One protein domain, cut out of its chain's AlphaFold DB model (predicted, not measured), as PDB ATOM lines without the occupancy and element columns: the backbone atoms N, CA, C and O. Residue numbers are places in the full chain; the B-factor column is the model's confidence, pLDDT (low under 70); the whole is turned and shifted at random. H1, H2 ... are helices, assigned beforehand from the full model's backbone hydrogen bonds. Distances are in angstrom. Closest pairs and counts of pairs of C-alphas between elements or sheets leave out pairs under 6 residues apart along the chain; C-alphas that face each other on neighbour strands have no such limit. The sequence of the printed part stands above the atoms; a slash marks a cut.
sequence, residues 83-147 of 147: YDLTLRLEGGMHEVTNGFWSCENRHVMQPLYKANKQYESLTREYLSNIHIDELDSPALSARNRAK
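What this domain is: This is residues 83 to 147 of the 147 residues of an uncharacterized protein of Alistipes sp. 58_9_plus (UniProt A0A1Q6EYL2). Helices H1, H2 and H3 and the long H4 make an open, flat ring, with H4 returning to meet H1 near Tyr 83, and H5 and H6 form a tail beyond it. The 65 printed residues include six named helices, H1 to H6 in chain order, and no named strand: all helix. The whole is only just extended, close to loose: radius of gyration of the C-alphas 16.3 A, spans 49 by 26 by 11 A.

Where its parts are: Find C-alpha 83 at (-37.578, -29.661, -31.916), where H1, residues 83 to 90, begins. Next come H2, 92 to 100, 12.8 A long; H3, 103 to 108; H4, 110 to 128, 26.6 A; H5, 132 to 136; and H6, 138 to 145, ending at C-alpha 145 (-53.977, -32.888, -48.038).

How they stand to each other: H1 touches H4, by its residues 124 to 128 alone; the closest C-alphas, of Tyr 83 and Leu 127, are 4.7 A apart. H2 and H4 are apart. Every O i to N i+4 pair is within hydrogen-bond range in H1, H2, H3, H4 and H6; H5 has 0 of 1, and 1 of 2 O i to N i+3 pairs.

The domain as a whole: The farthest C-alphas, of Glu 104 and Pro 138, are 49.2 A apart. The printed part has no cut, and pLDDT is under 70 at residues 92 to 96 and 137 to 147.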
ATOM      1  N   TYR A  83     -38.579 -30.622 -32.378       90.44
ATOM      2  CA  TYR A  83     -37.578 -29.661 -31.916       90.44
ATOM      3  C   TYR A  83     -36.626 -30.284 -30.893       90.44
ATOM      4  O   TYR A  83     -35.412 -30.218 -31.084       90.44
ATOM      5  N   ASP A  84     -37.154 -30.952 -29.864       90.00
ATOM      6  CA  ASP A  84     -36.329 -31.564 -28.815       90.00
ATOM      7  C   ASP A  84     -35.415 -32.655 -29.377       90.00
ATOM      8  O   ASP A  84     -34.252 -32.776 -28.986       90.00
ATOM      9  N   LEU A  85     -35.929 -33.445 -30.326       91.12
ATOM     10  CA  LEU A  85     -35.142 -34.457 -31.025       91.12
ATOM     11  C   LEU A  85     -33.994 -33.823 -31.821       91.12
ATOM     12  O   LEU A  85     -32.858 -34.298 -31.752       91.12
ATOM     13  N   THR A  86     -34.283 -32.738 -32.543       90.12
ATOM     14  CA  THR A  86     -33.285 -31.997 -33.324       90.12
ATOM     15  C   THR A  86     -32.218 -31.405 -32.411       90.12
ATOM     16  O   THR A  86     -31.027 -31.607 -32.636       90.12
ATOM     17  N   LEU A  87     -32.632 -30.766 -31.316       87.94
ATOM     18  CA  LEU A  87     -31.728 -30.166 -30.344       87.94
ATOM     19  C   LEU A  87     -30.811 -31.206 -29.690       87.94
ATOM     20  O   LEU A  87     -29.611 -30.978 -29.594       87.94
ATOM     21  N   ARG A  88     -31.324 -32.368 -29.270       89.06
ATOM     22  CA  ARG A  88     -30.488 -33.383 -28.601       89.06
ATOM     23  C   ARG A  88     -29.544 -34.114 -29.555       89.06
ATOM     24  O   ARG A  88     -28.422 -34.456 -29.179       89.06
ATOM     25  N   LEU A  89     -29.968 -34.362 -30.794       88.69
ATOM     26  CA  LEU A  89     -29.141 -35.077 -31.767       88.69
ATOM     27  C   LEU A  89     -28.152 -34.160 -32.494       88.69
ATOM     28  O   LEU A  89     -27.071 -34.627 -32.861       88.69
ATOM     29  N   GLU A  90     -28.469 -32.882 -32.679       86.56
ATOM     30  CA  GLU A  90     -27.652 -31.922 -33.442       86.56
ATOM     31  C   GLU A  90     -27.109 -30.759 -32.604       86.56
ATOM     32  O   GLU A  90     -26.420 -29.893 -33.139       86.56
ATOM     33  N   GLY A  91     -27.354 -30.758 -31.290       70.50
ATOM     34  CA  GLY A  91     -27.075 -29.644 -30.374       70.50
ATOM     35  C   GLY A  91     -25.654 -29.084 -30.403       70.50
ATOM     36  O   GLY A  91     -25.480 -27.891 -30.168       70.50
ATOM     37  N   GLY A  92     -24.658 -29.877 -30.812       67.06
ATOM     38  CA  GLY A  92     -23.290 -29.386 -31.004       67.06
ATOM     39  C   GLY A  92     -23.193 -28.207 -31.984       67.06
ATOM     40  O   GLY A  92     -22.371 -27.320 -31.793       67.06
ATOM     41  N   MET A  93     -24.074 -28.124 -32.989       64.62
ATOM     42  CA  MET A  93     -24.114 -26.969 -33.898       64.62
ATOM     43  C   MET A  93     -24.652 -25.711 -33.208       64.62
ATOM     44  O   MET A  93     -24.163 -24.618 -33.474       64.62
ATOM     45  N   HIS A  94     -25.612 -25.852 -32.289       65.75
ATOM     46  CA  HIS A  94     -26.181 -24.731 -31.531       65.75
ATOM     47  C   HIS A  94     -25.144 -24.104 -30.586       65.75
ATOM     48  O   HIS A  94     -25.072 -22.882 -30.456       65.75
ATOM     49  N   GLU A  95     -24.299 -24.930 -29.967       62.06
ATOM     50  CA  GLU A  95     -23.187 -24.476 -29.123       62.06
ATOM     51  C   GLU A  95     -22.137 -23.698 -29.932       62.06
ATOM     52  O   GLU A  95     -21.722 -22.610 -29.529       62.06
ATOM     53  N   VAL A  96     -21.776 -24.194 -31.120       64.06
ATOM     54  CA  VAL A  96     -20.837 -23.514 -32.031       64.06
ATOM     55  C   VAL A  96     -21.411 -22.187 -32.540       64.06
ATOM     56  O   VAL A  96     -20.707 -21.176 -32.559       64.06
ATOM     57  N   THR A  97     -22.699 -22.144 -32.893       70.38
ATOM     58  CA  THR A  97     -23.377 -20.899 -33.292       70.38
ATOM     59  C   THR A  97     -23.405 -19.875 -32.155       70.38
ATOM     60  O   THR A  97     -23.212 -18.684 -32.401       70.38
ATOM     61  N   ASN A  98     -23.578 -20.306 -30.902       71.12
ATOM     62  CA  ASN A  98     -23.492 -19.404 -29.750       71.12
ATOM     63  C   ASN A  98     -22.080 -18.825 -29.564       71.12
ATOM     64  O   ASN A  98     -21.957 -17.650 -29.218       71.12
ATOM     65  N   GLY A  99     -21.035 -19.611 -29.844       77.38
ATOM     66  CA  GLY A  99     -19.645 -19.141 -29.837       77.38
ATOM     67  C   GLY A  99     -19.344 -18.108 -30.931       77.38
ATOM     68  O   GLY A  99     -18.608 -17.154 -30.690       77.38
ATOM     69  N   PHE A 100     -19.957 -18.246 -32.112       84.94
ATOM     70  CA  PHE A 100     -19.818 -17.279 -33.209       84.94
ATOM     71  C   PHE A 100     -20.373 -15.890 -32.847       84.94
ATOM     72  O   PHE A 100     -19.777 -14.869 -33.191       84.94
ATOM     73  N   TRP A 101     -21.491 -15.830 -32.115       86.00
ATOM     74  CA  TRP A 101     -22.131 -14.579 -31.694       86.00
ATOM     75  C   TRP A 101     -21.476 -13.952 -30.450       86.00
ATOM     76  O   TRP A 101     -22.153 -13.692 -29.443       86.00
ATOM     77  N   SER A 102     -20.171 -13.668 -30.533       84.12
ATOM     78  CA  SER A 102     -19.433 -12.854 -29.555       84.12
ATOM     79  C   SER A 102     -20.037 -11.445 -29.429       84.12
ATOM     80  O   SER A 102     -20.802 -11.009 -30.294       84.12
ATOM     81  N   CYS A 103     -19.714 -10.712 -28.354       81.56
ATOM     82  CA  CYS A 103     -20.183  -9.329 -28.195       81.56
ATOM     83  C   CYS A 103     -19.834  -8.480 -29.423       81.56
ATOM     84  O   CYS A 103     -20.718  -7.839 -29.982       81.56
ATOM     85  N   GLU A 104     -18.591  -8.555 -29.892       85.31
ATOM     86  CA  GLU A 104     -18.116  -7.846 -31.081       85.31
ATOM     87  C   GLU A 104     -18.923  -8.219 -32.336       85.31
ATOM     88  O   GLU A 104     -19.505  -7.349 -32.986       85.31
ATOM     89  N   ASN A 105     -19.087  -9.517 -32.609       87.44
ATOM     90  CA  ASN A 105     -19.809  -9.987 -33.793       87.44
ATOM     91  C   ASN A 105     -21.298  -9.621 -33.768       87.44
ATOM     92  O   ASN A 105     -21.870  -9.314 -34.815       87.44
ATOM     93  N   ARG A 106     -21.941  -9.590 -32.592       85.75
ATOM     94  CA  ARG A 106     -23.336  -9.120 -32.474       85.75
ATOM     95  C   ARG A 106     -23.492  -7.650 -32.847       85.75
ATOM     96  O   ARG A 106     -24.545  -7.279 -33.357       85.75
ATOM     97  N   HIS A 107     -22.485  -6.825 -32.569       83.88
ATOM     98  CA  HIS A 107     -22.537  -5.394 -32.858       83.88
ATOM     99  C   HIS A 107     -22.231  -5.132 -34.336       83.88
ATOM    100  O   HIS A 107     -22.996  -4.433 -34.996       83.88
ATOM    101  N   VAL A 108     -21.183  -5.764 -34.876       92.12
ATOM    102  CA  VAL A 108     -20.773  -5.610 -36.282       92.12
ATOM    103  C   VAL A 108     -21.808  -6.202 -37.245       92.12
ATOM    104  O   VAL A 108     -22.113  -5.606 -38.274       92.12
ATOM    105  N   MET A 109     -22.396  -7.352 -36.908       93.31
ATOM    106  CA  MET A 109     -23.329  -8.081 -37.775       93.31
ATOM    107  C   MET A 109     -24.772  -8.039 -37.254       93.31
ATOM    108  O   MET A 109     -25.540  -8.984 -37.445       93.31
ATOM    109  N   GLN A 110     -25.165  -6.946 -36.594       89.44
ATOM    110  CA  GLN A 110     -26.470  -6.819 -35.936       89.44
ATOM    111  C   GLN A 110     -27.681  -7.189 -36.826       89.44
ATOM    112  O   GLN A 110     -28.567  -7.895 -36.328       89.44
ATOM    113  N   PRO A 111     -27.753  -6.801 -38.121       93.00
ATOM    114  CA  PRO A 111     -28.871  -7.199 -38.980       93.00
ATOM    115  C   PRO A 111     -28.955  -8.719 -39.169       93.00
ATOM    116  O   PRO A 111     -30.032  -9.302 -39.048       93.00
ATOM    117  N   LEU A 112     -27.810  -9.374 -39.389       91.25
ATOM    118  CA  LEU A 112     -27.729 -10.825 -39.543       91.25
ATOM    119  C   LEU A 112     -28.067 -11.542 -38.232       91.25
ATOM    120  O   LEU A 112     -28.795 -12.531 -38.246       91.25
ATOM    121  N   TYR A 113     -27.601 -11.019 -37.095       88.06
ATOM    122  CA  TYR A 113     -27.935 -11.558 -35.778       88.06
ATOM    123  C   TYR A 113     -29.449 -11.547 -35.523       88.06
ATOM    124  O   TYR A 113     -30.016 -12.556 -35.100       88.06
ATOM    125  N   LYS A 114     -30.122 -10.425 -35.823       90.06
ATOM    126  CA  LYS A 114     -31.583 -10.298 -35.691       90.06
ATOM    127  C   LYS A 114     -32.321 -11.273 -36.606       90.06
ATOM    128  O   LYS A 114     -33.208 -11.980 -36.128       90.06
ATOM    129  N   ALA A 115     -31.925 -11.354 -37.877       92.00
ATOM    130  CA  ALA A 115     -32.512 -12.291 -38.832       92.00
ATOM    131  C   ALA A 115     -32.335 -13.751 -38.378       92.00
ATOM    132  O   ALA A 115     -33.295 -14.519 -38.381       92.00
ATOM    133  N   ASN A 116     -31.141 -14.119 -37.897       89.12
ATOM    134  CA  ASN A 116     -30.873 -15.459 -37.373       89.12
ATOM    135  C   ASN A 116     -31.726 -15.771 -36.134       89.12
ATOM    136  O   ASN A 116     -32.282 -16.861 -36.028       89.12
ATOM    137  N   LYS A 117     -31.895 -14.815 -35.212       87.56
ATOM    138  CA  LYS A 117     -32.742 -15.010 -34.025       87.56
ATOM    139  C   LYS A 117     -34.216 -15.185 -34.369       87.56
ATOM    140  O   LYS A 117     -34.877 -16.037 -33.779       87.56
ATOM    141  N   GLN A 118     -34.724 -14.423 -35.335       90.75
ATOM    142  CA  GLN A 118     -36.087 -14.604 -35.834       90.75
ATOM    143  C   GLN A 118     -36.255 -15.974 -36.499       90.75
ATOM    144  O   GLN A 118     -37.219 -16.680 -36.212       90.75
ATOM    145  N   TYR A 119     -35.288 -16.384 -37.320       88.75
ATOM    146  CA  TYR A 119     -35.282 -17.699 -37.955       88.75
ATOM    147  C   TYR A 119     -35.267 -18.848 -36.932       88.75
ATOM    148  O   TYR A 119     -36.072 -19.777 -37.038       88.75
ATOM    149  N   GLU A 120     -34.404 -18.774 -35.913       86.81
ATOM    150  CA  GLU A 120     -34.359 -19.738 -34.804       86.81
ATOM    151  C   GLU A 120     -35.693 -19.797 -34.053       86.81
ATOM    152  O   GLU A 120     -36.176 -20.890 -33.760       86.81
ATOM    153  N   SER A 121     -36.303 -18.641 -33.770       88.62
ATOM    154  CA  SER A 121     -37.581 -18.554 -33.054       88.62
ATOM    155  C   SER A 121     -38.714 -19.221 -33.829       88.62
ATOM    156  O   SER A 121     -39.399 -20.082 -33.283       88.62
ATOM    157  N   LEU A 122     -38.875 -18.876 -35.109       91.62
ATOM    158  CA  LEU A 122     -39.914 -19.450 -35.970       91.62
ATOM    159  C   LEU A 122     -39.714 -20.957 -36.159       91.62
ATOM    160  O   LEU A 122     -40.667 -21.732 -36.122       91.62
ATOM    161  N   THR A 123     -38.461 -21.385 -36.324       88.62
ATOM    162  CA  THR A 123     -38.121 -22.804 -36.458       88.62
ATOM    163  C   THR A 123     -38.433 -23.572 -35.177       88.62
ATOM    164  O   THR A 123     -39.029 -24.648 -35.236       88.62
ATOM    165  N   ARG A 124     -38.062 -23.020 -34.015       89.44
ATOM    166  CA  ARG A 124     -38.384 -23.598 -32.707       89.44
ATOM    167  C   ARG A 124     -39.885 -23.736 -32.537       89.44
ATOM    168  O   ARG A 124     -40.340 -24.824 -32.206       89.44
ATOM    169  N   GLU A 125     -40.636 -22.665 -32.766       91.31
ATOM    170  CA  GLU A 125     -42.089 -22.655 -32.614       91.31
ATOM    171  C   GLU A 125     -42.744 -23.716 -33.505       91.31
ATOM    172  O   GLU A 125     -43.510 -24.548 -33.024       91.31
ATOM    173  N   TYR A 126     -42.378 -23.756 -34.788       90.25
ATOM    174  CA  TYR A 126     -42.936 -24.726 -35.724       90.25
ATOM    175  C   TYR A 126     -42.632 -26.175 -35.320       90.25
ATOM    176  O   TYR A 126     -43.539 -27.005 -35.271       90.25
ATOM    177  N   LEU A 127     -41.371 -26.491 -35.005       90.31
ATOM    178  CA  LEU A 127     -40.960 -27.860 -34.679       90.31
ATOM    179  C   LEU A 127     -41.410 -28.318 -33.283       90.31
ATOM    180  O   LEU A 127     -41.595 -29.517 -33.082       90.31
ATOM    181  N   SER A 128     -41.594 -27.397 -32.332       91.44
ATOM    182  CA  SER A 128     -42.082 -27.726 -30.979       91.44
ATOM    183  C   SER A 128     -43.564 -28.103 -30.989       91.44
ATOM    184  O   SER A 128     -44.018 -28.846 -30.129       91.44
ATOM    185  N   ASN A 129     -44.315 -27.644 -31.992       90.75
ATOM    186  CA  ASN A 129     -45.720 -28.006 -32.176       90.75
ATOM    187  C   ASN A 129     -45.921 -29.373 -32.853       90.75
ATOM    188  O   ASN A 129     -47.057 -29.818 -32.989       90.75
ATOM    189  N   ILE A 130     -44.847 -30.029 -33.305       90.50
ATOM    190  CA  ILE A 130     -44.909 -31.330 -33.974       90.50
ATOM    191  C   ILE A 130     -44.395 -32.390 -33.009       90.50
ATOM    192  O   ILE A 130     -43.191 -32.483 -32.762       90.50
ATOM    193  N   HIS A 131     -45.298 -33.217 -32.496       90.19
ATOM    194  CA  HIS A 131     -44.918 -34.351 -31.665       90.19
ATOM    195  C   HIS A 131     -44.642 -35.584 -32.530       90.19
ATOM    196  O   HIS A 131     -45.294 -35.804 -33.552       90.19
ATOM    197  N   ILE A 132     -43.657 -36.397 -32.135       88.75
ATOM    198  CA  ILE A 132     -43.264 -37.578 -32.919       88.75
ATOM    199  C   ILE A 132     -44.422 -38.576 -33.041       88.75
ATOM    200  O   ILE A 132     -44.593 -39.191 -34.087       88.75
ATOM    201  N   ASP A 133     -45.256 -38.705 -32.013       82.31
ATOM    202  CA  ASP A 133     -46.432 -39.574 -32.019       82.31
ATOM    203  C   ASP A 133     -47.515 -39.139 -33.031       82.31
ATOM    204  O   ASP A 133     -48.235 -39.956 -33.614       82.31
ATOM    205  N   GLU A 134     -47.623 -37.850 -33.317       83.31
ATOM    206  CA  GLU A 134     -48.598 -37.360 -34.287       83.31
ATOM    207  C   GLU A 134     -48.203 -37.724 -35.726       83.31
ATOM    208  O   GLU A 134     -49.084 -37.874 -36.571       83.31
ATOM    209  N   LEU A 135     -46.911 -37.941 -36.010       82.00
ATOM    210  CA  LEU A 135     -46.390 -38.162 -37.369       82.00
ATOM    211  C   LEU A 135     -46.892 -39.448 -38.041       82.00
ATOM    212  O   LEU A 135     -46.943 -39.507 -39.268       82.00
ATOM    213  N   ASP A 136     -47.296 -40.451 -37.261       71.12
ATOM    214  CA  ASP A 136     -47.948 -41.669 -37.765       71.12
ATOM    215  C   ASP A 136     -49.484 -41.559 -37.809       71.12
ATOM    216  O   ASP A 136     -50.160 -42.459 -38.310       71.12
ATOM    217  N   SER A 137     -50.061 -40.474 -37.282       61.81
ATOM    218  CA  SER A 137     -51.513 -40.330 -37.179       61.81
ATOM    219  C   SER A 137     -52.138 -39.979 -38.541       61.81
ATOM    220  O   SER A 137     -51.711 -39.015 -39.188       61.81
ATOM    221  N   PRO A 138     -53.228 -40.658 -38.958       55.38
ATOM    222  CA  PRO A 138     -53.972 -40.331 -40.184       55.38
ATOM    223  C   PRO A 138     -54.433 -38.865 -40.251       55.38
ATOM    224  O   PRO A 138     -54.582 -38.305 -41.337       55.38
ATOM    225  N   ALA A 139     -54.607 -38.225 -39.092       50.88
ATOM    226  CA  ALA A 139     -55.007 -36.829 -38.951       50.88
ATOM    227  C   ALA A 139     -54.000 -35.827 -39.553       50.88
ATOM    228  O   ALA A 139     -54.422 -34.840 -40.153       50.88
ATOM    229  N   LEU A 140     -52.683 -36.081 -39.475       51.53
ATOM    230  CA  LEU A 140     -51.682 -35.222 -40.130       51.53
ATOM    231  C   LEU A 140     -51.666 -35.422 -41.652       51.53
ATOM    232  O   LEU A 140     -51.496 -34.455 -42.392       51.53
ATOM    233  N   SER A 141     -51.917 -36.645 -42.131       50.12
ATOM    234  CA  SER A 141     -52.096 -36.924 -43.565       50.12
ATOM    235  C   SER A 141     -53.313 -36.179 -44.132       50.12
ATOM    236  O   SER A 141     -53.219 -35.544 -45.182       50.12
ATOM    237  N   ALA A 142     -54.434 -36.166 -43.401       45.94
ATOM    238  CA  ALA A 142     -55.637 -35.427 -43.785       45.94
ATOM    239  C   ALA A 142     -55.433 -33.900 -43.748       45.94
ATOM    240  O   ALA A 142     -55.796 -33.209 -44.697       45.94
ATOM    241  N   ARG A 143     -54.785 -33.370 -42.700       51.69
ATOM    242  CA  ARG A 143     -54.492 -31.932 -42.553       51.69
ATOM    243  C   ARG A 143     -53.532 -31.401 -43.624       51.69
ATOM    244  O   ARG A 143     -53.680 -30.258 -44.041       51.69
ATOM    245  N   ASN A 144     -52.578 -32.215 -44.078       52.88
ATOM    246  CA  ASN A 144     -51.631 -31.839 -45.132       52.88
ATOM    247  C   ASN A 144     -52.195 -32.001 -46.554       52.88
ATOM    248  O   ASN A 144     -51.682 -31.365 -47.464       52.88
ATOM    249  N   ARG A 145     -53.241 -32.815 -46.758       49.91
ATOM    250  CA  ARG A 145     -53.977 -32.888 -48.038       49.91
ATOM    251  C   ARG A 145     -54.995 -31.764 -48.218       49.91
ATOM    252  O   ARG A 145     -55.436 -31.527 -49.334       49.91
ATOM    253  N   ALA A 146     -55.400 -31.123 -47.124       47.66
ATOM    254  CA  ALA A 146     -56.382 -30.044 -47.121       47.66
ATOM    255  C   ALA A 146     -55.765 -28.642 -47.316       47.66
ATOM    256  O   ALA A 146     -56.483 -27.651 -47.193       47.66
ATOM    257  N   LYS A 147     -54.453 -28.551 -47.575       42.38
ATOM    258  CA  LYS A 147     -53.735 -27.307 -47.879       42.38
ATOM    259  C   LYS A 147     -53.245 -27.294 -49.316       42.38
ATOM    260  O   LYS A 147     -52.786 -28.361 -49.775       42.38
TER     261      LYS A 147